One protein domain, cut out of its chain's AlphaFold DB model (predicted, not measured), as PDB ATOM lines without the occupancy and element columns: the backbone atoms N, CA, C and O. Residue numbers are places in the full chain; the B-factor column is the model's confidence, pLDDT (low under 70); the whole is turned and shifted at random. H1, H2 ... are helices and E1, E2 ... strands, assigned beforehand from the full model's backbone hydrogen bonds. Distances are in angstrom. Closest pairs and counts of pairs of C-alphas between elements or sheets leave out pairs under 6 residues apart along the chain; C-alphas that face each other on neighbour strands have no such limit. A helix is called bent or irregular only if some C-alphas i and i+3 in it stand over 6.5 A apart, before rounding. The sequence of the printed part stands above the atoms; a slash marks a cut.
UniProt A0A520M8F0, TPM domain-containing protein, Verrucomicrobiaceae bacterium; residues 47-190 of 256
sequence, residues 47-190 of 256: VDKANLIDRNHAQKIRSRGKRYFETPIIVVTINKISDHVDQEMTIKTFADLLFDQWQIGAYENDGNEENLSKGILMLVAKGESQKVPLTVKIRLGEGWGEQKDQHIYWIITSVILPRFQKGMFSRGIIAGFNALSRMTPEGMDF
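What this domain is: This is residues 47 to 190 of the 256 residues of the protein "TPM domain-containing protein" of Verrucomicrobiaceae bacterium (UniProt A0A520M8F0). A three-stranded sheet is sandwiched between helices, making three layers: H1, H4 and H3 side by side over one face, with H4 in the middle, and H2 alone over the other. Short H5 sits beyond one end of H4. The printed part has 144 residues, with named elements in the order H1 E1 H2 E2 E3 H3 H4 H5, of mixed class. The sheet E1 E2 E3 is mixed; the whole is compact, with a radius of gyration of the C-alphas of 14.9 A and spans of 46 by 39 by 27 A.

How they stand to each other: H1, residues 55 to 65, is on the sheet of E1, residues 73 to 78, E2, residues 120 to 126, and E3, residues 134 to 140. E1 and E2 are parallel (N 76 to O 122, 2.9 A). With H2, residues 91 to 101, they form a strand-helix-strand unit, parallel neighbours joined through a helix, with a right-handed crossover. H2 is over E2 and E3, at a height over the sheet of 8.9 A; its closest C-alphas to E3 are Lys 92 and Lys 137, 6.6 A. E2 and E3 form an antiparallel hairpin (N 123 to O 137, 2.8 A). H3, residues 146 to 164, is only just irregular, C-alphas 158 and 161 being 6.7 A apart. It forms a helical hairpin with H4, residues 169 to 181; they touch, closest at C-alphas Ile 160 and Gly 172, 4.7 A, at a shallow tilt of 23 degrees, opposite ways. H4, on the opposite face from H2, touches H1, closest at C-alphas His 57 and Ile 174, 6.2 A. H5, residues 185 to 189, is not on the sheet. In H1, H2, H4 and H5 every O i to N i+4 pair is within hydrogen-bond range; in H3, 10 of 15.

Where its parts are: H1 begins at C-alpha 55 (38.977, -29.856, 64.365) and is 15.0 A long, as is H2. E1 measures 16.6 A, E2 20.1 A, E3 20.0 A, H3 26.4 A, H4 18.3 A and H5 6.7 A. H5 ends at C-alpha 189 (30.567, -54.699, 58.496).

The domain as a whole: The C-alphas farthest apart, Asp 110 and Gln 130, are 46.5 A apart. The printed part has no cut; the links E1 to H2 and H2 to E2 are long. The pLDDT is under 70 at residues 107 to 115, 128 to 132, 147 and 189 to 190.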
ATOM      1  N   VAL A  47      41.361 -33.152  52.672       97.12
ATOM      2  CA  VAL A  47      41.985 -31.899  52.238       97.12
ATOM      3  C   VAL A  47      41.006 -30.745  52.506       97.12
ATOM      4  O   VAL A  47      40.037 -30.580  51.776       97.12
ATOM      5  N   ASP A  48      41.211 -29.951  53.566       96.88
ATOM      6  CA  ASP A  48      40.304 -28.847  53.961       96.88
ATOM      7  C   ASP A  48      40.898 -27.461  53.645       96.88
ATOM      8  O   ASP A  48      41.353 -26.752  54.544       96.88
ATOM      9  N   LYS A  49      40.928 -27.054  52.367       96.31
ATOM     10  CA  LYS A  49      41.474 -25.741  51.952       96.31
ATOM     11  C   LYS A  49      40.502 -24.586  52.215       96.31
ATOM     12  O   LYS A  49      40.908 -23.426  52.259       96.31
ATOM     13  N   ALA A  50      39.217 -24.884  52.402       95.50
ATOM     14  CA  ALA A  50      38.186 -23.879  52.655       95.50
ATOM     15  C   ALA A  50      37.962 -23.570  54.144       95.50
ATOM     16  O   ALA A  50      37.185 -22.655  54.451       95.50
ATOM     17  N   ASN A  51      38.622 -24.321  55.040       96.06
ATOM     18  CA  ASN A  51      38.440 -24.272  56.491       96.06
ATOM     19  C   ASN A  51      36.957 -24.422  56.885       96.06
ATOM     20  O   ASN A  51      36.403 -23.612  57.632       96.06
ATOM     21  N   LEU A  52      36.284 -25.419  56.296       95.81
ATOM     22  CA  LEU A  52      34.858 -25.700  56.529       95.81
ATOM     23  C   LEU A  52      34.636 -26.760  57.612       95.81
ATOM     24  O   LEU A  52      33.484 -27.006  57.995       95.81
ATOM     25  N   ILE A  53      35.702 -27.420  58.081       96.94
ATOM     26  CA  ILE A  53      35.603 -28.559  58.984       96.94
ATOM     27  C   ILE A  53      36.292 -28.259  60.315       96.94
ATOM     28  O   ILE A  53      37.512 -28.229  60.433       96.94
ATOM     29  N   ASP A  54      35.487 -28.160  61.370       96.31
ATOM     30  CA  ASP A  54      35.976 -28.054  62.741       96.31
ATOM     31  C   ASP A  54      36.919 -29.213  63.111       96.31
ATOM     32  O   ASP A  54      36.713 -30.371  62.727       96.31
ATOM     33  N   ARG A  55      37.904 -28.924  63.970       96.44
ATOM     34  CA  ARG A  55      38.977 -29.856  64.365       96.44
ATOM     35  C   ARG A  55      38.481 -31.237  64.816       96.44
ATOM     36  O   ARG A  55      39.077 -32.244  64.444       96.44
ATOM     37  N   ASN A  56      37.391 -31.296  65.587       94.69
ATOM     38  CA  ASN A  56      36.810 -32.556  66.074       94.69
ATOM     39  C   ASN A  56      36.291 -33.422  64.914       94.69
ATOM     40  O   ASN A  56      36.612 -34.606  64.818       94.69
ATOM     41  N   HIS A  57      35.537 -32.829  63.986       96.62
ATOM     42  CA  HIS A  57      35.031 -33.558  62.826       96.62
ATOM     43  C   HIS A  57      36.154 -33.942  61.864       96.62
ATOM     44  O   HIS A  57      36.159 -35.074  61.390       96.62
ATOM     45  N   ALA A  58      37.139 -33.068  61.642       96.25
ATOM     46  CA  ALA A  58      38.308 -33.392  60.830       96.25
ATOM     47  C   ALA A  58      39.071 -34.600  61.402       96.25
ATOM     48  O   ALA A  58      39.442 -35.510  60.664       96.25
ATOM     49  N   GLN A  59      39.248 -34.658  62.728       94.88
ATOM     50  CA  GLN A  59      39.860 -35.809  63.391       94.88
ATOM     51  C   GLN A  59      39.028 -37.084  63.216       94.88
ATOM     52  O   GLN A  59      39.600 -38.127  62.915       94.88
ATOM     53  N   LYS A  60      37.694 -37.002  63.335       93.62
ATOM     54  CA  LYS A  60      36.794 -38.145  63.102       93.62
ATOM     55  C   LYS A  60      36.858 -38.660  61.665       93.62
ATOM     56  O   LYS A  60      36.919 -39.873  61.477       93.62
ATOM     57  N   ILE A  61      36.867 -37.760  60.675       94.75
ATOM     58  CA  ILE A  61      37.023 -38.114  59.254       94.75
ATOM     59  C   ILE A  61      38.350 -38.845  59.066       94.75
ATOM     60  O   ILE A  61      38.341 -39.980  58.606       94.75
ATOM     61  N   ARG A  62      39.467 -38.268  59.530       94.25
ATOM     62  CA  ARG A  62      40.797 -38.892  59.421       94.25
ATOM     63  C   ARG A  62      40.875 -40.251  60.115       94.25
ATOM     64  O   ARG A  62      41.381 -41.205  59.540       94.25
ATOM     65  N   SER A  63      40.361 -40.370  61.341       91.38
ATOM     66  CA  SER A  63      40.435 -41.627  62.098       91.38
ATOM     67  C   SER A  63      39.587 -42.744  61.492       91.38
ATOM     68  O   SER A  63      39.949 -43.912  61.597       91.38
ATOM     69  N   ARG A  64      38.440 -42.396  60.894       90.69
ATOM     70  CA  ARG A  64      37.546 -43.361  60.242       90.69
ATOM     71  C   ARG A  64      38.029 -43.686  58.827       90.69
ATOM     72  O   ARG A  64      38.010 -44.846  58.450       90.69
ATOM     73  N   GLY A  65      38.528 -42.688  58.101       89.75
ATOM     74  CA  GLY A  65      39.044 -42.790  56.735       89.75
ATOM     75  C   GLY A  65      40.130 -43.839  56.555       89.75
ATOM     76  O   GLY A  65      40.061 -44.614  55.613       89.75
ATOM     77  N   LYS A  66      41.050 -43.940  57.522       88.50
ATOM     78  CA  LYS A  66      42.125 -44.949  57.543       88.50
ATOM     79  C   LYS A  66      41.644 -46.401  57.447       88.50
ATOM     80  O   LYS A  66      42.457 -47.285  57.214       88.50
ATOM     81  N   ARG A  67      40.356 -46.659  57.690       86.12
ATOM     82  CA  ARG A  67      39.758 -47.999  57.631       86.12
ATOM     83  C   ARG A  67      39.314 -48.389  56.223       86.12
ATOM     84  O   ARG A  67      39.159 -49.573  55.971       86.12
ATOM     85  N   TYR A  68      39.105 -47.416  55.340       84.94
ATOM     86  CA  TYR A  68      38.595 -47.621  53.985       84.94
ATOM     87  C   TYR A  68      39.766 -47.633  52.998       84.94
ATOM     88  O   TYR A  68      39.913 -46.711  52.203       84.94
ATOM     89  N   PHE A  69      40.669 -48.606  53.126       81.88
ATOM     90  CA  PHE A  69      41.859 -48.684  52.268       81.88
ATOM     91  C   PHE A  69      41.561 -49.350  50.916       81.88
ATOM     92  O   PHE A  69      42.169 -48.972  49.922       81.88
ATOM     93  N   GLU A  70      40.600 -50.281  50.861       83.38
ATOM     94  CA  GLU A  70      40.138 -50.900  49.606       83.38
ATOM     95  C   GLU A  70      39.175 -49.968  48.856       83.38
ATOM     96  O   GLU A  70      39.150 -49.912  47.622       83.38
ATOM     97  N   THR A  71      38.401 -49.187  49.613       88.44
ATOM     98  CA  THR A  71      37.394 -48.270  49.079       88.44
ATOM     99  C   THR A  71      37.643 -46.831  49.562       88.44
ATOM    100  O   THR A  71      36.841 -46.293  50.333       88.44
ATOM    101  N   PRO A  72      38.750 -46.172  49.158       91.94
ATOM    102  CA  PRO A  72      39.147 -44.880  49.716       91.94
ATOM    103  C   PRO A  72      38.074 -43.813  49.519       91.94
ATOM    104  O   PRO A  72      37.607 -43.573  48.408       91.94
ATOM    105  N   ILE A  73      37.709 -43.140  50.615       94.50
ATOM    106  CA  ILE A  73      36.746 -42.034  50.627       94.50
ATOM    107  C   ILE A  73      37.493 -40.738  50.909       94.50
ATOM    108  O   ILE A  73      37.811 -40.448  52.061       94.50
ATOM    109  N   ILE A  74      37.736 -39.942  49.875       96.62
ATOM    110  CA  ILE A  74      38.467 -38.681  49.981       96.62
ATOM    111  C   ILE A  74      37.485 -37.513  50.087       96.62
ATOM    112  O   ILE A  74      36.567 -37.357  49.280       96.62
ATOM    113  N   VAL A  75      37.685 -36.670  51.096       98.12
ATOM    114  CA  VAL A  75      36.926 -35.438  51.316       98.12
ATOM    115  C   VAL A  75      37.798 -34.245  50.965       98.12
ATOM    116  O   VAL A  75      38.871 -34.061  51.537       98.12
ATOM    117  N   VAL A  76      37.305 -33.397  50.068       98.12
ATOM    118  CA  VAL A  76      38.005 -32.190  49.630       98.12
ATOM    119  C   VAL A  76      37.109 -30.983  49.848       98.12
ATOM    120  O   VAL A  76      35.947 -30.981  49.437       98.12
ATOM    121  N   THR A  77      37.643 -29.941  50.475       97.50
ATOM    122  CA  THR A  77      37.006 -28.627  50.531       97.50
ATOM    123  C   THR A  77      37.903 -27.580  49.883       97.50
ATOM    124  O   THR A  77      39.103 -27.520  50.157       97.50
ATOM    125  N   ILE A  78      37.315 -26.732  49.044       96.44
ATOM    126  CA  ILE A  78      38.002 -25.624  48.367       96.44
ATOM    127  C   ILE A  78      37.167 -24.349  48.459       96.44
ATOM    128  O   ILE A  78      35.947 -24.393  48.646       96.44
ATOM    129  N   ASN A  79      37.823 -23.190  48.383       93.50
ATOM    130  CA  ASN A  79      37.093 -21.925  48.360       93.50
ATOM    131  C   ASN A  79      36.380 -21.778  47.019       93.50
ATOM    132  O   ASN A  79      35.155 -21.699  47.002       93.50
ATOM    133  N   LYS A  80      37.126 -21.802  45.914       91.50
ATOM    134  CA  LYS A  80      36.578 -21.696  44.563       91.50
ATOM    135  C   LYS A  80      37.290 -22.661  43.627       91.50
ATOM    136  O   LYS A  80      38.451 -22.983  43.838       91.50
ATOM    137  N   ILE A  81      36.592 -23.087  42.579       91.44
ATOM    138  CA  ILE A  81      37.171 -23.922  41.517       91.44
ATOM    139  C   ILE A  81      38.225 -23.128  40.743       91.44
ATOM    140  O   ILE A  81      39.316 -23.632  40.519       91.44
ATOM    141  N   SER A  82      37.929 -21.861  40.438       91.12
ATOM    142  CA  SER A  82      38.817 -20.930  39.726       91.12
ATOM    143  C   SER A  82      40.187 -20.725  40.377       91.12
ATOM    144  O   SER A  82      41.094 -20.237  39.724       91.12
ATOM    145  N   ASP A  83      40.346 -21.063  41.660       92.06
ATOM    146  CA  ASP A  83      41.636 -20.953  42.352       92.06
ATOM    147  C   ASP A  83      42.608 -22.081  41.935       92.06
ATOM    148  O   ASP A  83      43.789 -22.043  42.281       92.06
ATOM    149  N   HIS A  84      42.108 -23.093  41.215       92.81
ATOM    150  CA  HIS A  84      42.796 -24.353  40.926       92.81
ATOM    151  C   HIS A  84      42.801 -24.737  39.438       92.81
ATOM    152  O   HIS A  84      43.272 -25.819  39.099       92.81
ATOM    153  N   VAL A  85      42.265 -23.896  38.550       90.81
ATOM    154  CA  VAL A  85      42.212 -24.149  37.100       90.81
ATOM    155  C   VAL A  85      42.350 -22.849  36.314       90.81
ATOM    156  O   VAL A  85      41.878 -21.805  36.756       90.81
ATOM    157  N   ASP A  86      42.926 -22.934  35.115       87.56
ATOM    158  CA  ASP A  86      43.132 -21.766  34.242       87.56
ATOM    159  C   ASP A  86      41.902 -21.385  33.399       87.56
ATOM    160  O   ASP A  86      41.822 -20.275  32.877       87.56
ATOM    161  N   GLN A  87      40.932 -22.292  33.250       86.44
ATOM    162  CA  GLN A  87      39.713 -22.069  32.465       86.44
ATOM    163  C   GLN A  87      38.468 -22.336  33.304       86.44
ATOM    164  O   GLN A  87      38.470 -23.198  34.185       86.44
ATOM    165  N   GLU A  88      37.382 -21.623  32.999       86.69
ATOM    166  CA  GLU A  88      36.091 -21.850  33.644       86.69
ATOM    167  C   GLU A  88      35.605 -23.284  33.406       86.69
ATOM    168  O   GLU A  88      35.521 -23.757  32.273       86.69
ATOM    169  N   MET A  89      35.233 -23.974  34.483       90.06
ATOM    170  CA  MET A  89      34.653 -25.309  34.395       90.06
ATOM    171  C   MET A  89      33.623 -25.563  35.486       90.06
ATOM    172  O   MET A  89      33.597 -24.927  36.539       90.06
ATOM    173  N   THR A  90      32.767 -26.550  35.238       91.19
ATOM    174  CA  THR A  90      31.752 -26.961  36.208       91.19
ATOM    175  C   THR A  90      32.371 -27.761  37.354       91.19
ATOM    176  O   THR A  90      33.352 -28.479  37.166       91.19
ATOM    177  N   ILE A  91      31.728 -27.755  38.529       91.56
ATOM    178  CA  ILE A  91      32.137 -28.613  39.657       91.56
ATOM    179  C   ILE A  91      32.130 -30.105  39.307       91.56
ATOM    180  O   ILE A  91      32.879 -30.877  39.897       91.56
ATOM    181  N   LYS A  92      31.283 -30.529  38.357       92.75
ATOM    182  CA  LYS A  92      31.275 -31.911  37.874       92.75
ATOM    183  C   LYS A  92      32.582 -32.204  37.144       92.75
ATOM    184  O   LYS A  92      33.259 -33.141  37.534       92.75
ATOM    185  N   THR A  93      32.922 -31.394  36.143       93.56
ATOM    186  CA  THR A  93      34.156 -31.546  35.360       93.56
ATOM    187  C   THR A  93      35.384 -31.502  36.260       93.56
ATOM    188  O   THR A  93      36.236 -32.373  36.160       93.56
ATOM    189  N   PHE A  94      35.427 -30.555  37.199       94.50
ATOM    190  CA  PHE A  94      36.516 -30.458  38.165       94.50
ATOM    191  C   PHE A  94      36.629 -31.713  39.040       94.50
ATOM    192  O   PHE A  94      37.720 -32.225  39.244       94.50
ATOM    193  N   ALA A  95      35.510 -32.234  39.557       95.12
ATOM    194  CA  ALA A  95      35.531 -33.450  40.368       95.12
ATOM    195  C   ALA A  95      35.934 -34.692  39.558       95.12
ATOM    196  O   ALA A  95      36.596 -35.561  40.112       95.12
ATOM    197  N   ASP A  96      35.532 -34.773  38.286       93.38
ATOM    198  CA  ASP A  96      35.918 -35.862  37.385       93.38
ATOM    199  C   ASP A  96      37.444 -35.816  37.141       93.38
ATOM    200  O   ASP A  96      38.129 -36.790  37.434       93.38
ATOM    201  N   LEU A  97      37.992 -34.652  36.764       94.19
ATOM    202  CA  LEU A  97      39.439 -34.458  36.582       94.19
ATOM    203  C   LEU A  97      40.241 -34.730  37.858       94.19
ATOM    204  O   LEU A  97      41.272 -35.391  37.807       94.19
ATOM    205  N   LEU A  98      39.760 -34.258  39.014       95.00
ATOM    206  CA  LEU A  98      40.439 -34.477  40.294       95.00
ATOM    207  C   LEU A  98      40.498 -35.957  40.656       95.00
ATOM    208  O   LEU A  98      41.510 -36.429  41.167       95.00
ATOM    209  N   PHE A  99      39.404 -36.678  40.411       94.00
ATOM    210  CA  PHE A  99      39.325 -38.105  40.681       94.00
ATOM    211  C   PHE A  99      40.350 -38.885  39.855       94.00
ATOM    212  O   PHE A  99      41.050 -39.740  40.402       94.00
ATOM    213  N   ASP A 100      40.464 -38.542  38.573       91.75
ATOM    214  CA  ASP A 100      41.362 -39.202  37.630       91.75
ATOM    215  C   ASP A 100      42.829 -38.831  37.900       91.75
ATOM    216  O   ASP A 100      43.677 -39.716  38.018       91.75
ATOM    217  N   GLN A 101      43.125 -37.539  38.096       92.31
ATOM    218  CA  GLN A 101      44.473 -37.036  38.395       92.31
ATOM    219  C   GLN A 101      45.035 -37.633  39.690       92.31
ATOM    220  O   GLN A 101      46.224 -37.935  39.772       92.31
ATOM    221  N   TRP A 102      44.193 -37.811  40.711       93.00
ATOM    222  CA  TRP A 102      44.597 -38.421  41.981       93.00
ATOM    223  C   TRP A 102      44.496 -39.946  41.984       93.00
ATOM    224  O   TRP A 102      44.795 -40.559  43.008       93.00
ATOM    225  N   GLN A 103      44.060 -40.553  40.875       90.88
ATOM    226  CA  GLN A 103      43.914 -42.002  40.726       90.88
ATOM    227  C   GLN A 103      43.144 -42.635  41.899       90.88
ATOM    228  O   GLN A 103      43.534 -43.662  42.458       90.88
ATOM    229  N   ILE A 104      42.048 -41.992  42.320       90.38
ATOM    230  CA  ILE A 104      41.370 -42.344  43.572       90.38
ATOM    231  C   ILE A 104      40.798 -43.760  43.473       90.38
ATOM    232  O   ILE A 104      39.882 -44.029  42.694       90.38
ATOM    233  N   GLY A 105      41.321 -44.664  44.303       83.06
ATOM    234  CA  GLY A 105      40.911 -46.069  44.332       83.06
ATOM    235  C   GLY A 105      41.250 -46.837  43.057       83.06
ATOM    236  O   GLY A 105      40.596 -47.843  42.795       83.06
ATOM    237  N   ALA A 106      42.202 -46.353  42.253       80.06
ATOM    238  CA  ALA A 106      42.703 -47.084  41.100       80.06
ATOM    239  C   ALA A 106      43.410 -48.372  41.549       80.06
ATOM    240  O   ALA A 106      44.223 -48.362  42.472       80.06
ATOM    241  N   TYR A 107      43.099 -49.463  40.858       66.69
ATOM    242  CA  TYR A 107      43.866 -50.702  40.883       66.69
ATOM    243  C   TYR A 107      44.695 -50.782  39.593       66.69
ATOM    244  O   TYR A 107      44.404 -50.069  38.628       66.69
ATOM    245  N   GLU A 108      45.734 -51.624  39.556       58.59
ATOM    246  CA  GLU A 108      46.413 -51.929  38.292       58.59
ATOM    247  C   GLU A 108      45.377 -52.491  37.310       58.59
ATOM    248  O   GLU A 108      44.799 -53.556  37.521       58.59
ATOM    249  N   ASN A 109      45.075 -51.710  36.276       53.31
ATOM    250  CA  ASN A 109      43.977 -51.987  35.366       53.31
ATOM    251  C   ASN A 109      44.448 -53.019  34.331       53.31
ATOM    252  O   ASN A 109      45.033 -52.670  33.306       53.31
ATOM    253  N   ASP A 110      44.250 -54.301  34.627       60.12
ATOM    254  CA  ASP A 110      44.597 -55.430  33.751       60.12
ATOM    255  C   ASP A 110      43.478 -55.788  32.747       60.12
ATOM    256  O   ASP A 110      43.598 -56.757  31.995       60.12
ATOM    257  N   GLY A 111      42.399 -54.996  32.709       57.59
ATOM    258  CA  GLY A 111      41.232 -55.217  31.853       57.59
ATOM    259  C   GLY A 111      40.152 -56.116  32.464       57.59
ATOM    260  O   GLY A 111      39.155 -56.384  31.792       57.59
ATOM    261  N   ASN A 112      40.310 -56.559  33.716       61.00
ATOM    262  CA  ASN A 112      39.286 -57.319  34.430       61.00
ATOM    263  C   ASN A 112      38.291 -56.391  35.145       61.00
ATOM    264  O   ASN A 112      38.680 -55.471  35.863       61.00
ATOM    265  N   GLU A 113      36.991 -56.683  35.025       61.06
ATOM    266  CA  GLU A 113      35.912 -55.939  35.708       61.06
ATOM    267  C   GLU A 113      36.043 -55.962  37.247       61.06
ATOM    268  O   GLU A 113      35.491 -55.111  37.944       61.06
ATOM    269  N   GLU A 114      36.806 -56.911  37.798       62.09
ATOM    270  CA  GLU A 114      37.096 -57.007  39.233       62.09
ATOM    271  C   GLU A 114      38.068 -55.918  39.731       62.09
ATOM    272  O   GLU A 114      38.052 -55.595  40.922       62.09
ATOM    273  N   ASN A 115      38.835 -55.296  38.822       65.19
ATOM    274  CA  ASN A 115      39.849 -54.272  39.110       65.19
ATOM    275  C   ASN A 115      39.366 -52.836  38.839       65.19
ATOM    276  O   ASN A 115      40.159 -51.895  38.774       65.19
ATOM    277  N   LEU A 116      38.054 -52.634  38.698       74.88
ATOM    278  CA  LEU A 116      37.492 -51.292  38.566       74.88
ATOM    279  C   LEU A 116      37.719 -50.468  39.839       74.88
ATOM    280  O   LEU A 116      37.588 -50.972  40.959       74.88
ATOM    281  N   SER A 117      37.985 -49.168  39.673       79.56
ATOM    282  CA  SER A 117      38.161 -48.270  40.816       79.56
ATOM    283  C   SER A 117      36.913 -48.244  41.695       79.56
ATOM    284  O   SER A 117      35.798 -47.995  41.225       79.56
ATOM    285  N   LYS A 118      37.112 -48.454  42.999       87.19
ATOM    286  CA  LYS A 118      36.062 -48.344  44.023       87.19
ATOM    287  C   LYS A 118      36.185 -47.052  44.837       87.19
ATOM    288  O   LYS A 118      35.443 -46.853  45.795       87.19
ATOM    289  N   GLY A 119      37.063 -46.133  44.441       92.19
ATOM    290  CA  GLY A 119      37.248 -44.858  45.128       92.19
ATOM    291  C   GLY A 119      35.977 -44.001  45.199       92.19
ATOM    292  O   GLY A 119      35.106 -44.060  44.327       92.19
ATOM    293  N   ILE A 120      35.878 -43.176  46.240       95.12
ATOM    294  CA  ILE A 120      34.842 -42.155  46.411       95.12
ATOM    295  C   ILE A 120      35.520 -40.804  46.647       95.12
ATOM    296  O   ILE A 120      36.330 -40.658  47.558       95.12
ATOM    297  N   LEU A 121      35.108 -39.781  45.903       97.00
ATOM    298  CA  LEU A 121      35.470 -38.386  46.151       97.00
ATOM    299  C   LEU A 121      34.228 -37.589  46.545       97.00
ATOM    300  O   LEU A 121      33.243 -37.562  45.808       97.00
ATOM    301  N   MET A 122      34.288 -36.884  47.674       98.06
ATOM    302  CA  MET A 122      33.317 -35.861  48.060       98.06
ATOM    303  C   MET A 122      33.985 -34.487  48.035       98.06
ATOM    304  O   MET A 122      34.738 -34.131  48.941       98.06
ATOM    305  N   LEU A 123      33.658 -33.700  47.014       97.88
ATOM    306  CA  LEU A 123      34.141 -32.340  46.820       97.88
ATOM    307  C   LEU A 123      33.105 -31.323  47.307       97.88
ATOM    308  O   LEU A 123      31.933 -31.379  46.926       97.88
ATOM    309  N   VAL A 124      33.550 -30.355  48.105       97.12
ATOM    310  CA  VAL A 124      32.746 -29.230  48.591       97.12
ATOM    311  C   VAL A 124      33.433 -27.916  48.229       97.12
ATOM    312  O   VAL A 124      34.547 -27.648  48.668       97.12
ATOM    313  N   ALA A 125      32.750 -27.071  47.464       94.88
ATOM    314  CA  ALA A 125      33.217 -25.732  47.118       94.88
ATOM    315  C   ALA A 125      32.303 -24.673  47.745       94.88
ATOM    316  O   ALA A 125      31.105 -24.926  47.928       94.88
ATOM    317  N   LYS A 126      32.826 -23.478  48.055       90.44
ATOM    318  CA  LYS A 126      31.946 -22.350  48.387       90.44
ATOM    319  C   LYS A 126      31.157 -21.972  47.145       90.44
ATOM    320  O   LYS A 126      31.703 -21.887  46.051       90.44
ATOM    321  N   GLY A 127      29.847 -21.844  47.309       76.19
ATOM    322  CA  GLY A 127      28.983 -21.533  46.186       76.19
ATOM    323  C   GLY A 127      29.192 -20.093  45.735       76.19
ATOM    324  O   GLY A 127      29.474 -19.202  46.534       76.19
ATOM    325  N   GLU A 128      29.053 -19.875  44.433       68.00
ATOM    326  CA  GLU A 128      29.267 -18.563  43.815       68.00
ATOM    327  C   GLU A 128      28.104 -17.594  44.074       68.00
ATOM    328  O   GLU A 128      28.259 -16.379  43.976       68.00
ATOM    329  N   SER A 129      26.930 -18.119  44.443       61.84
ATOM    330  CA  SER A 129      25.729 -17.332  44.724       61.84
ATOM    331  C   SER A 129      25.426 -17.281  46.215       61.84
ATOM    332  O   SER A 129      25.413 -18.298  46.902       61.84
ATOM    333  N   GLN A 130      25.018 -16.109  46.701       61.88
ATOM    334  CA  GLN A 130      24.622 -15.909  48.097       61.88
ATOM    335  C   GLN A 130      23.448 -16.801  48.551       61.88
ATOM    336  O   GLN A 130      23.278 -17.036  49.745       61.88
ATOM    337  N   LYS A 131      22.645 -17.323  47.609       64.06
ATOM    338  CA  LYS A 131      21.521 -18.236  47.890       64.06
ATOM    339  C   LYS A 131      21.953 -19.688  48.116       64.06
ATOM    340  O   LYS A 131      21.233 -20.431  48.778       64.06
ATOM    341  N   VAL A 132      23.093 -20.098  47.560       64.56
ATOM    342  CA  VAL A 132      23.629 -21.459  47.677       64.56
ATOM    343  C   VAL A 132      25.039 -21.330  48.244       64.56
ATOM    344  O   VAL A 132      25.980 -21.172  47.479       64.56
ATOM    345  N   PRO A 133      25.210 -21.344  49.578       76.31
ATOM    346  CA  PRO A 133      26.490 -20.999  50.195       76.31
ATOM    347  C   PRO A 133      27.593 -22.033  49.935       76.31
ATOM    348  O   PRO A 133      28.771 -21.696  50.003       76.31
ATOM    349  N   LEU A 134      27.228 -23.283  49.637       87.50
ATOM    350  CA  LEU A 134      28.147 -24.374  49.323       87.50
ATOM    351  C   LEU A 134      27.561 -25.252  48.216       87.50
ATOM    352  O   LEU A 134      26.374 -25.590  48.259       87.50
ATOM    353  N   THR A 135      28.416 -25.696  47.302       90.50
ATOM    354  CA  THR A 135      28.099 -26.700  46.280       90.50
ATOM    355  C   THR A 135      28.841 -27.988  46.615       90.50
ATOM    356  O   THR A 135      30.028 -27.955  46.931       90.50
ATOM    357  N   VAL A 136      28.148 -29.127  46.558       94.50
ATOM    358  CA  VAL A 136      28.733 -30.450  46.805       94.50
ATOM    359  C   VAL A 136      28.624 -31.315  45.558       94.50
ATOM    360  O   VAL A 136      27.567 -31.376  44.924       94.50
ATOM    361  N   LYS A 137      29.711 -32.008  45.226       95.69
ATOM    362  CA  LYS A 137      29.754 -33.026  44.183       95.69
ATOM    363  C   LYS A 137      30.366 -34.293  44.759       95.69
ATOM    364  O   LYS A 137      31.357 -34.242  45.475       95.69
ATOM    365  N   ILE A 138      29.748 -35.425  44.450       96.62
ATOM    366  CA  ILE A 138      30.268 -36.740  44.808       96.62
ATOM    367  C   ILE A 138      30.556 -37.485  43.510       96.62
ATOM    368  O   ILE A 138      29.712 -37.479  42.605       96.62
ATOM    369  N   ARG A 139      31.750 -38.068  43.419       94.62
ATOM    370  CA  ARG A 139      32.198 -38.916  42.316       94.62
ATOM    371  C   ARG A 139      32.500 -40.302  42.874       94.62
ATOM    372  O   ARG A 139      33.132 -40.429  43.919       94.62
ATOM    373  N   LEU A 140      31.982 -41.310  42.190       93.50
ATOM    374  CA  LEU A 140      32.224 -42.719  42.461       93.50
ATOM    375  C   LEU A 140      33.082 -43.271  41.328       93.50
ATOM    376  O   LEU A 140      32.869 -42.885  40.174       93.50
ATOM    377  N   GLY A 141      34.011 -44.159  41.669       90.31
ATOM    378  CA  GLY A 141      34.734 -44.960  40.692       90.31
ATOM    379  C   GLY A 141      33.809 -45.921  39.937       90.31
ATOM    380  O   GLY A 141      32.651 -46.140  40.306       90.31
ATOM    381  N   GLU A 142      34.324 -46.495  38.859       86.88
ATOM    382  CA  GLU A 142      33.550 -47.319  37.924       86.88
ATOM    383  C   GLU A 142      32.999 -48.607  38.560       86.88
ATOM    384  O   GLU A 142      31.936 -49.086  38.165       86.88
ATOM    385  N   GLY A 143      33.637 -49.112  39.622       85.31
ATOM    386  CA  GLY A 143      33.234 -50.341  40.314       85.31
ATOM    387  C   GLY A 143      31.912 -50.251  41.090       85.31
ATOM    388  O   GLY A 143      31.448 -51.251  41.635       85.31
ATOM    389  N   TRP A 144      31.286 -49.072  41.172       83.38
ATOM    390  CA  TRP A 144      30.049 -48.857  41.932       83.38
ATOM    391  C   TRP A 144      28.757 -49.147  41.155       83.38
ATOM    392  O   TRP A 144      27.721 -49.403  41.782       83.38
ATOM    393  N   GLY A 145      28.810 -49.108  39.819       77.31
ATOM    394  CA  GLY A 145      27.648 -49.228  38.935       77.31
ATOM    395  C   GLY A 145      26.653 -48.053  39.019       77.31
ATOM    396  O   GLY A 145      26.544 -47.346  40.023       77.31
ATOM    397  N   GLU A 146      25.856 -47.864  37.964       71.62
ATOM    398  CA  GLU A 146      24.951 -46.704  37.809       71.62
ATOM    399  C   GLU A 146      23.835 -46.624  38.872       71.62
ATOM    400  O   GLU A 146      23.302 -45.558  39.180       71.62
ATOM    401  N   GLN A 147      23.480 -47.746  39.505       65.00
ATOM    402  CA  GLN A 147      22.373 -47.818  40.472       65.00
ATOM    403  C   GLN A 147      22.612 -46.982  41.744       65.00
ATOM    404  O   GLN A 147      21.682 -46.740  42.523       65.00
ATOM    405  N   LYS A 148      23.853 -46.545  41.985       79.44
ATOM    406  CA  LYS A 148      24.231 -45.768  43.171       79.44
ATOM    407  C   LYS A 148      23.930 -44.276  43.029       79.44
ATOM    408  O   LYS A 148      23.835 -43.603  44.057       79.44
ATOM    409  N   ASP A 149      23.655 -43.780  41.822       82.12
ATOM    410  CA  ASP A 149      23.357 -42.365  41.572       82.12
ATOM    411  C   ASP A 149      22.156 -41.863  42.377       82.12
ATOM    412  O   ASP A 149      22.202 -40.790  42.986       82.12
ATOM    413  N   GLN A 150      21.097 -42.672  42.479       84.25
ATOM    414  CA  GLN A 150      19.928 -42.325  43.290       84.25
ATOM    415  C   GLN A 150      20.278 -42.229  44.783       84.25
ATOM    416  O   GLN A 150      19.740 -41.382  45.503       84.25
ATOM    417  N   HIS A 151      21.182 -43.087  45.261       87.81
ATOM    418  CA  HIS A 151      21.622 -43.071  46.652       87.81
ATOM    419  C   HIS A 151      22.497 -41.845  46.940       87.81
ATOM    420  O   HIS A 151      22.279 -41.161  47.940       87.81
ATOM    421  N   ILE A 152      23.411 -41.500  46.030       91.81
ATOM    422  CA  ILE A 152      24.216 -40.273  46.104       91.81
ATOM    423  C   ILE A 152      23.332 -39.028  46.106       91.81
ATOM    424  O   ILE A 152      23.503 -38.145  46.953       91.81
ATOM    425  N   TYR A 153      22.343 -38.977  45.213       91.06
ATOM    426  CA  TYR A 153      21.371 -37.891  45.182       91.06
ATOM    427  C   TYR A 153      20.647 -37.748  46.527       91.06
ATOM    428  O   TYR A 153      20.510 -36.636  47.046       91.06
ATOM    429  N   TRP A 154      20.234 -38.863  47.138       92.81
ATOM    430  CA  TRP A 154      19.621 -38.853  48.465       92.81
ATOM    431  C   TRP A 154      20.583 -38.351  49.555       92.81
ATOM    432  O   TRP A 154      20.187 -37.494  50.346       92.81
ATOM    433  N   ILE A 155      21.843 -38.804  49.577       93.25
ATOM    434  CA  ILE A 155      22.855 -38.319  50.535       93.25
ATOM    435  C   ILE A 155      23.006 -36.799  50.413       93.25
ATOM    436  O   ILE A 155      22.913 -36.076  51.409       93.25
ATOM    437  N   ILE A 156      23.174 -36.286  49.195       91.81
ATOM    438  CA  ILE A 156      23.337 -34.848  48.966       91.81
ATOM    439  C   ILE A 156      22.096 -34.084  49.445       91.81
ATOM    440  O   ILE A 156      22.206 -33.176  50.273       91.81
ATOM    441  N   THR A 157      20.911 -34.463  48.968       93.38
ATOM    442  CA  THR A 157      19.676 -33.688  49.181       93.38
ATOM    443  C   THR A 157      19.072 -33.834  50.571       93.38
ATOM    444  O   THR A 157      18.487 -32.879  51.079       93.38
ATOM    445  N   SER A 158      19.223 -34.997  51.204       92.81
ATOM    446  CA  SER A 158      18.575 -35.313  52.484       92.81
ATOM    447  C   SER A 158      19.532 -35.246  53.673       92.81
ATOM    448  O   SER A 158      19.093 -35.010  54.800       92.81
ATOM    449  N   VAL A 159      20.840 -35.423  53.453       93.81
ATOM    450  CA  VAL A 159      21.843 -35.414  54.529       93.81
ATOM    451  C   VAL A 159      22.665 -34.126  54.505       93.81
ATOM    452  O   VAL A 159      22.740 -33.429  55.521       93.81
ATOM    453  N   ILE A 160      23.263 -33.777  53.369       93.75
ATOM    454  CA  ILE A 160      24.260 -32.699  53.308       93.75
ATOM    455  C   ILE A 160      23.594 -31.318  53.224       93.75
ATOM    456  O   ILE A 160      23.759 -30.488  54.126       93.75
ATOM    457  N   LEU A 161      22.798 -31.078  52.177       92.31
ATOM    458  CA  LEU A 161      22.232 -29.759  51.879       92.31
ATOM    459  C   LEU A 161      21.371 -29.167  53.013       92.31
ATOM    460  O   LEU A 161      21.556 -27.986  53.313       92.31
ATOM    461  N   PRO A 162      20.515 -29.927  53.729       91.62
ATOM    462  CA  PRO A 162      19.724 -29.365  54.828       91.62
ATOM    463  C   PRO A 162      20.577 -28.824  55.985       91.62
ATOM    464  O   PRO A 162      20.154 -27.923  56.710       91.62
ATOM    465  N   ARG A 163      21.786 -29.368  56.184       92.88
ATOM    466  CA  ARG A 163      22.742 -28.871  57.187       92.88
ATOM    467  C   ARG A 163      23.479 -27.639  56.670       92.88
ATOM    468  O   ARG A 163      23.640 -26.682  57.426       92.88
ATOM    469  N   PHE A 164      23.852 -27.626  55.390       91.94
ATOM    470  CA  PHE A 164      24.493 -26.471  54.756       91.94
ATOM    471  C   PHE A 164      23.583 -25.241  54.743       91.94
ATOM    472  O   PHE A 164      24.028 -24.152  55.091       91.94
ATOM    473  N   GLN A 165      22.291 -25.420  54.462       88.62
ATOM    474  CA  GLN A 165      21.293 -24.345  54.524       88.62
ATOM    475  C   GLN A 165      21.176 -23.705  55.917       88.62
ATOM    476  O   GLN A 165      20.791 -22.548  56.035       88.62
ATOM    477  N   LYS A 166      21.534 -24.442  56.977       90.12
ATOM    478  CA  LYS A 166      21.544 -23.963  58.368       90.12
ATOM    479  C   LYS A 166      22.919 -23.445  58.817       90.12
ATOM    480  O   LYS A 166      23.130 -23.270  60.012       90.12
ATOM    481  N   GLY A 167      23.877 -23.289  57.899       89.50
ATOM    482  CA  GLY A 167      25.258 -22.896  58.212       89.50
ATOM    483  C   GLY A 167      26.068 -23.964  58.959       89.50
ATOM    484  O   GLY A 167      27.181 -23.706  59.405       89.50
ATOM    485  N   MET A 168      25.542 -25.184  59.106       93.25
ATOM    486  CA  MET A 168      26.201 -26.274  59.830       93.25
ATOM    487  C   MET A 168      27.115 -27.083  58.897       93.25
ATOM    488  O   MET A 168      26.900 -28.280  58.688       93.25
ATOM    489  N   PHE A 169      28.125 -26.433  58.314       94.38
ATOM    490  CA  PHE A 169      28.967 -27.007  57.253       94.38
ATOM    491  C   PHE A 169      29.763 -28.225  57.712       94.38
ATOM    492  O   PHE A 169      29.580 -29.314  57.169       94.38
ATOM    493  N   SER A 170      30.547 -28.087  58.782       96.81
ATOM    494  CA  SER A 170      31.339 -29.190  59.328       96.81
ATOM    495  C   SER A 170      30.472 -30.415  59.669       96.81
ATOM    496  O   SER A 170      30.816 -31.546  59.322       96.81
ATOM    497  N   ARG A 171      29.279 -30.191  60.247       95.94
ATOM    498  CA  ARG A 171      28.290 -31.252  60.527       95.94
ATOM    499  C   ARG A 171      27.713 -31.884  59.259       95.94
ATOM    500  O   ARG A 171      27.425 -33.076  59.262       95.94
ATOM    501  N   GLY A 172      27.489 -31.099  58.206       95.44
ATOM    502  CA  GLY A 172      27.044 -31.598  56.904       95.44
ATOM    503  C   GLY A 172      28.081 -32.507  56.257       95.44
ATOM    504  O   GLY A 172      27.731 -33.595  55.807       95.44
ATOM    505  N   ILE A 173      29.351 -32.105  56.306       97.06
ATOM    506  CA  ILE A 173      30.473 -32.844  55.720       97.06
ATOM    507  C   ILE A 173      30.690 -34.181  56.443       97.06
ATOM    508  O   ILE A 173      30.678 -35.223  55.795       97.06
ATOM    509  N   ILE A 174      30.799 -34.198  57.780       96.88
ATOM    510  CA  ILE A 174      30.954 -35.465  58.525       96.88
ATOM    511  C   ILE A 174      29.739 -36.390  58.352       96.88
ATOM    512  O   ILE A 174      29.900 -37.604  58.268       96.88
ATOM    513  N   ALA A 175      28.521 -35.842  58.277       95.50
ATOM    514  CA  ALA A 175      27.321 -36.645  58.048       95.50
ATOM    515  C   ALA A 175      27.300 -37.249  56.636       95.50
ATOM    516  O   ALA A 175      26.924 -38.409  56.490       95.50
ATOM    517  N   GLY A 176      27.731 -36.491  55.623       96.00
ATOM    518  CA  GLY A 176      27.922 -36.980  54.257       96.00
ATOM    519  C   GLY A 176      28.966 -38.092  54.188       96.00
ATOM    520  O   GLY A 176      28.665 -39.170  53.688       96.00
ATOM    521  N   PHE A 177      30.140 -37.877  54.789       96.19
ATOM    522  CA  PHE A 177      31.199 -38.885  54.894       96.19
ATOM    523  C   PHE A 177      30.695 -40.185  55.543       96.19
ATOM    524  O   PHE A 177      30.865 -41.260  54.979       96.19
ATOM    525  N   ASN A 178      29.996 -40.091  56.679       93.38
ATOM    526  CA  ASN A 178      29.431 -41.261  57.362       93.38
ATOM    527  C   ASN A 178      28.324 -41.964  56.553       93.38
ATOM    528  O   ASN A 178      28.074 -43.150  56.754       93.38
ATOM    529  N   ALA A 179      27.592 -41.235  55.706       92.50
ATOM    530  CA  ALA A 179      26.578 -41.829  54.841       92.50
ATOM    531  C   ALA A 179      27.225 -42.570  53.662       92.50
ATOM    532  O   ALA A 179      26.811 -43.682  53.351       92.50
ATOM    533  N   LEU A 180      28.272 -41.988  53.069       93.44
ATOM    534  CA  LEU A 180      29.070 -42.617  52.014       93.44
ATOM    535  C   LEU A 180      29.794 -43.859  52.519       93.44
ATOM    536  O   LEU A 180      29.788 -44.886  51.850       93.44
ATOM    537  N   SER A 181      30.350 -43.800  53.728       91.81
ATOM    538  CA  SER A 181      31.079 -44.932  54.289       91.81
ATOM    539  C   SER A 181      30.211 -46.175  54.430       91.81
ATOM    540  O   SER A 181      30.677 -47.272  54.166       91.81
ATOM    541  N   ARG A 182      28.918 -46.023  54.725       87.69
ATOM    542  CA  ARG A 182      27.958 -47.141  54.798       87.69
ATOM    543  C   ARG A 182      27.648 -47.787  53.449       87.69
ATOM    544  O   ARG A 182      26.997 -48.826  53.420       87.69
ATOM    545  N   MET A 183      28.044 -47.166  52.341       86.38
ATOM    546  CA  MET A 183      27.928 -47.773  51.018       86.38
ATOM    547  C   MET A 183      29.072 -48.752  50.745       86.38
ATOM    548  O   MET A 183      28.905 -49.626  49.898       86.38
ATOM    549  N   THR A 184      30.210 -48.585  51.426       86.75
ATOM    550  CA  THR A 184      31.404 -49.424  51.254       86.75
ATOM    551  C   THR A 184      31.209 -50.787  51.922       86.75
ATOM    552  O   THR A 184      30.505 -50.844  52.939       86.75
ATOM    553  N   PRO A 185      31.798 -51.873  51.383       82.62
ATOM    554  CA  PRO A 185      31.835 -53.168  52.060       82.62
ATOM    555  C   PRO A 185      32.310 -53.037  53.507       82.62
ATOM    556  O   PRO A 185      31.596 -53.435  54.427       82.62
ATOM    557  N   GLU A 186      33.423 -52.331  53.714       80.44
ATOM    558  CA  GLU A 186      34.011 -52.129  55.032       80.44
ATOM    559  C   GLU A 186      33.019 -51.431  55.971       80.44
ATOM    560  O   GLU A 186      32.881 -51.802  57.127       80.44
ATOM    561  N   GLY A 187      32.273 -50.430  55.501       74.31
ATOM    562  CA  GLY A 187      31.297 -49.725  56.333       74.31
ATOM    563  C   GLY A 187      30.005 -50.489  56.625       74.31
ATOM    564  O   GLY A 187      29.312 -50.108  57.574       74.31
ATOM    565  N   MET A 188      29.670 -51.531  55.858       70.00
ATOM    566  CA  MET A 188      28.537 -52.419  56.154       70.00
ATOM    567  C   MET A 188      28.858 -53.408  57.279       70.00
ATOM    568  O   MET A 188      27.959 -53.750  58.046       70.00
ATOM    569  N   ASP A 189      30.125 -53.783  57.439       62.44
ATOM    570  CA  ASP A 189      30.567 -54.699  58.496       62.44
ATOM    571  C   ASP A 189      30.578 -54.046  59.893       62.44
ATOM    572  O   ASP A 189      30.571 -54.735  60.910       62.44
ATOM    573  N   PHE A 190      30.520 -52.710  59.969       58.28
ATOM    574  CA  PHE A 190      30.578 -51.944  61.225       58.28
ATOM    575  C   PHE A 190      29.229 -51.365  61.682       58.28
ATOM    576  O   PHE A 190      29.190 -50.308  62.318       58.28
TER     577      PHE A 190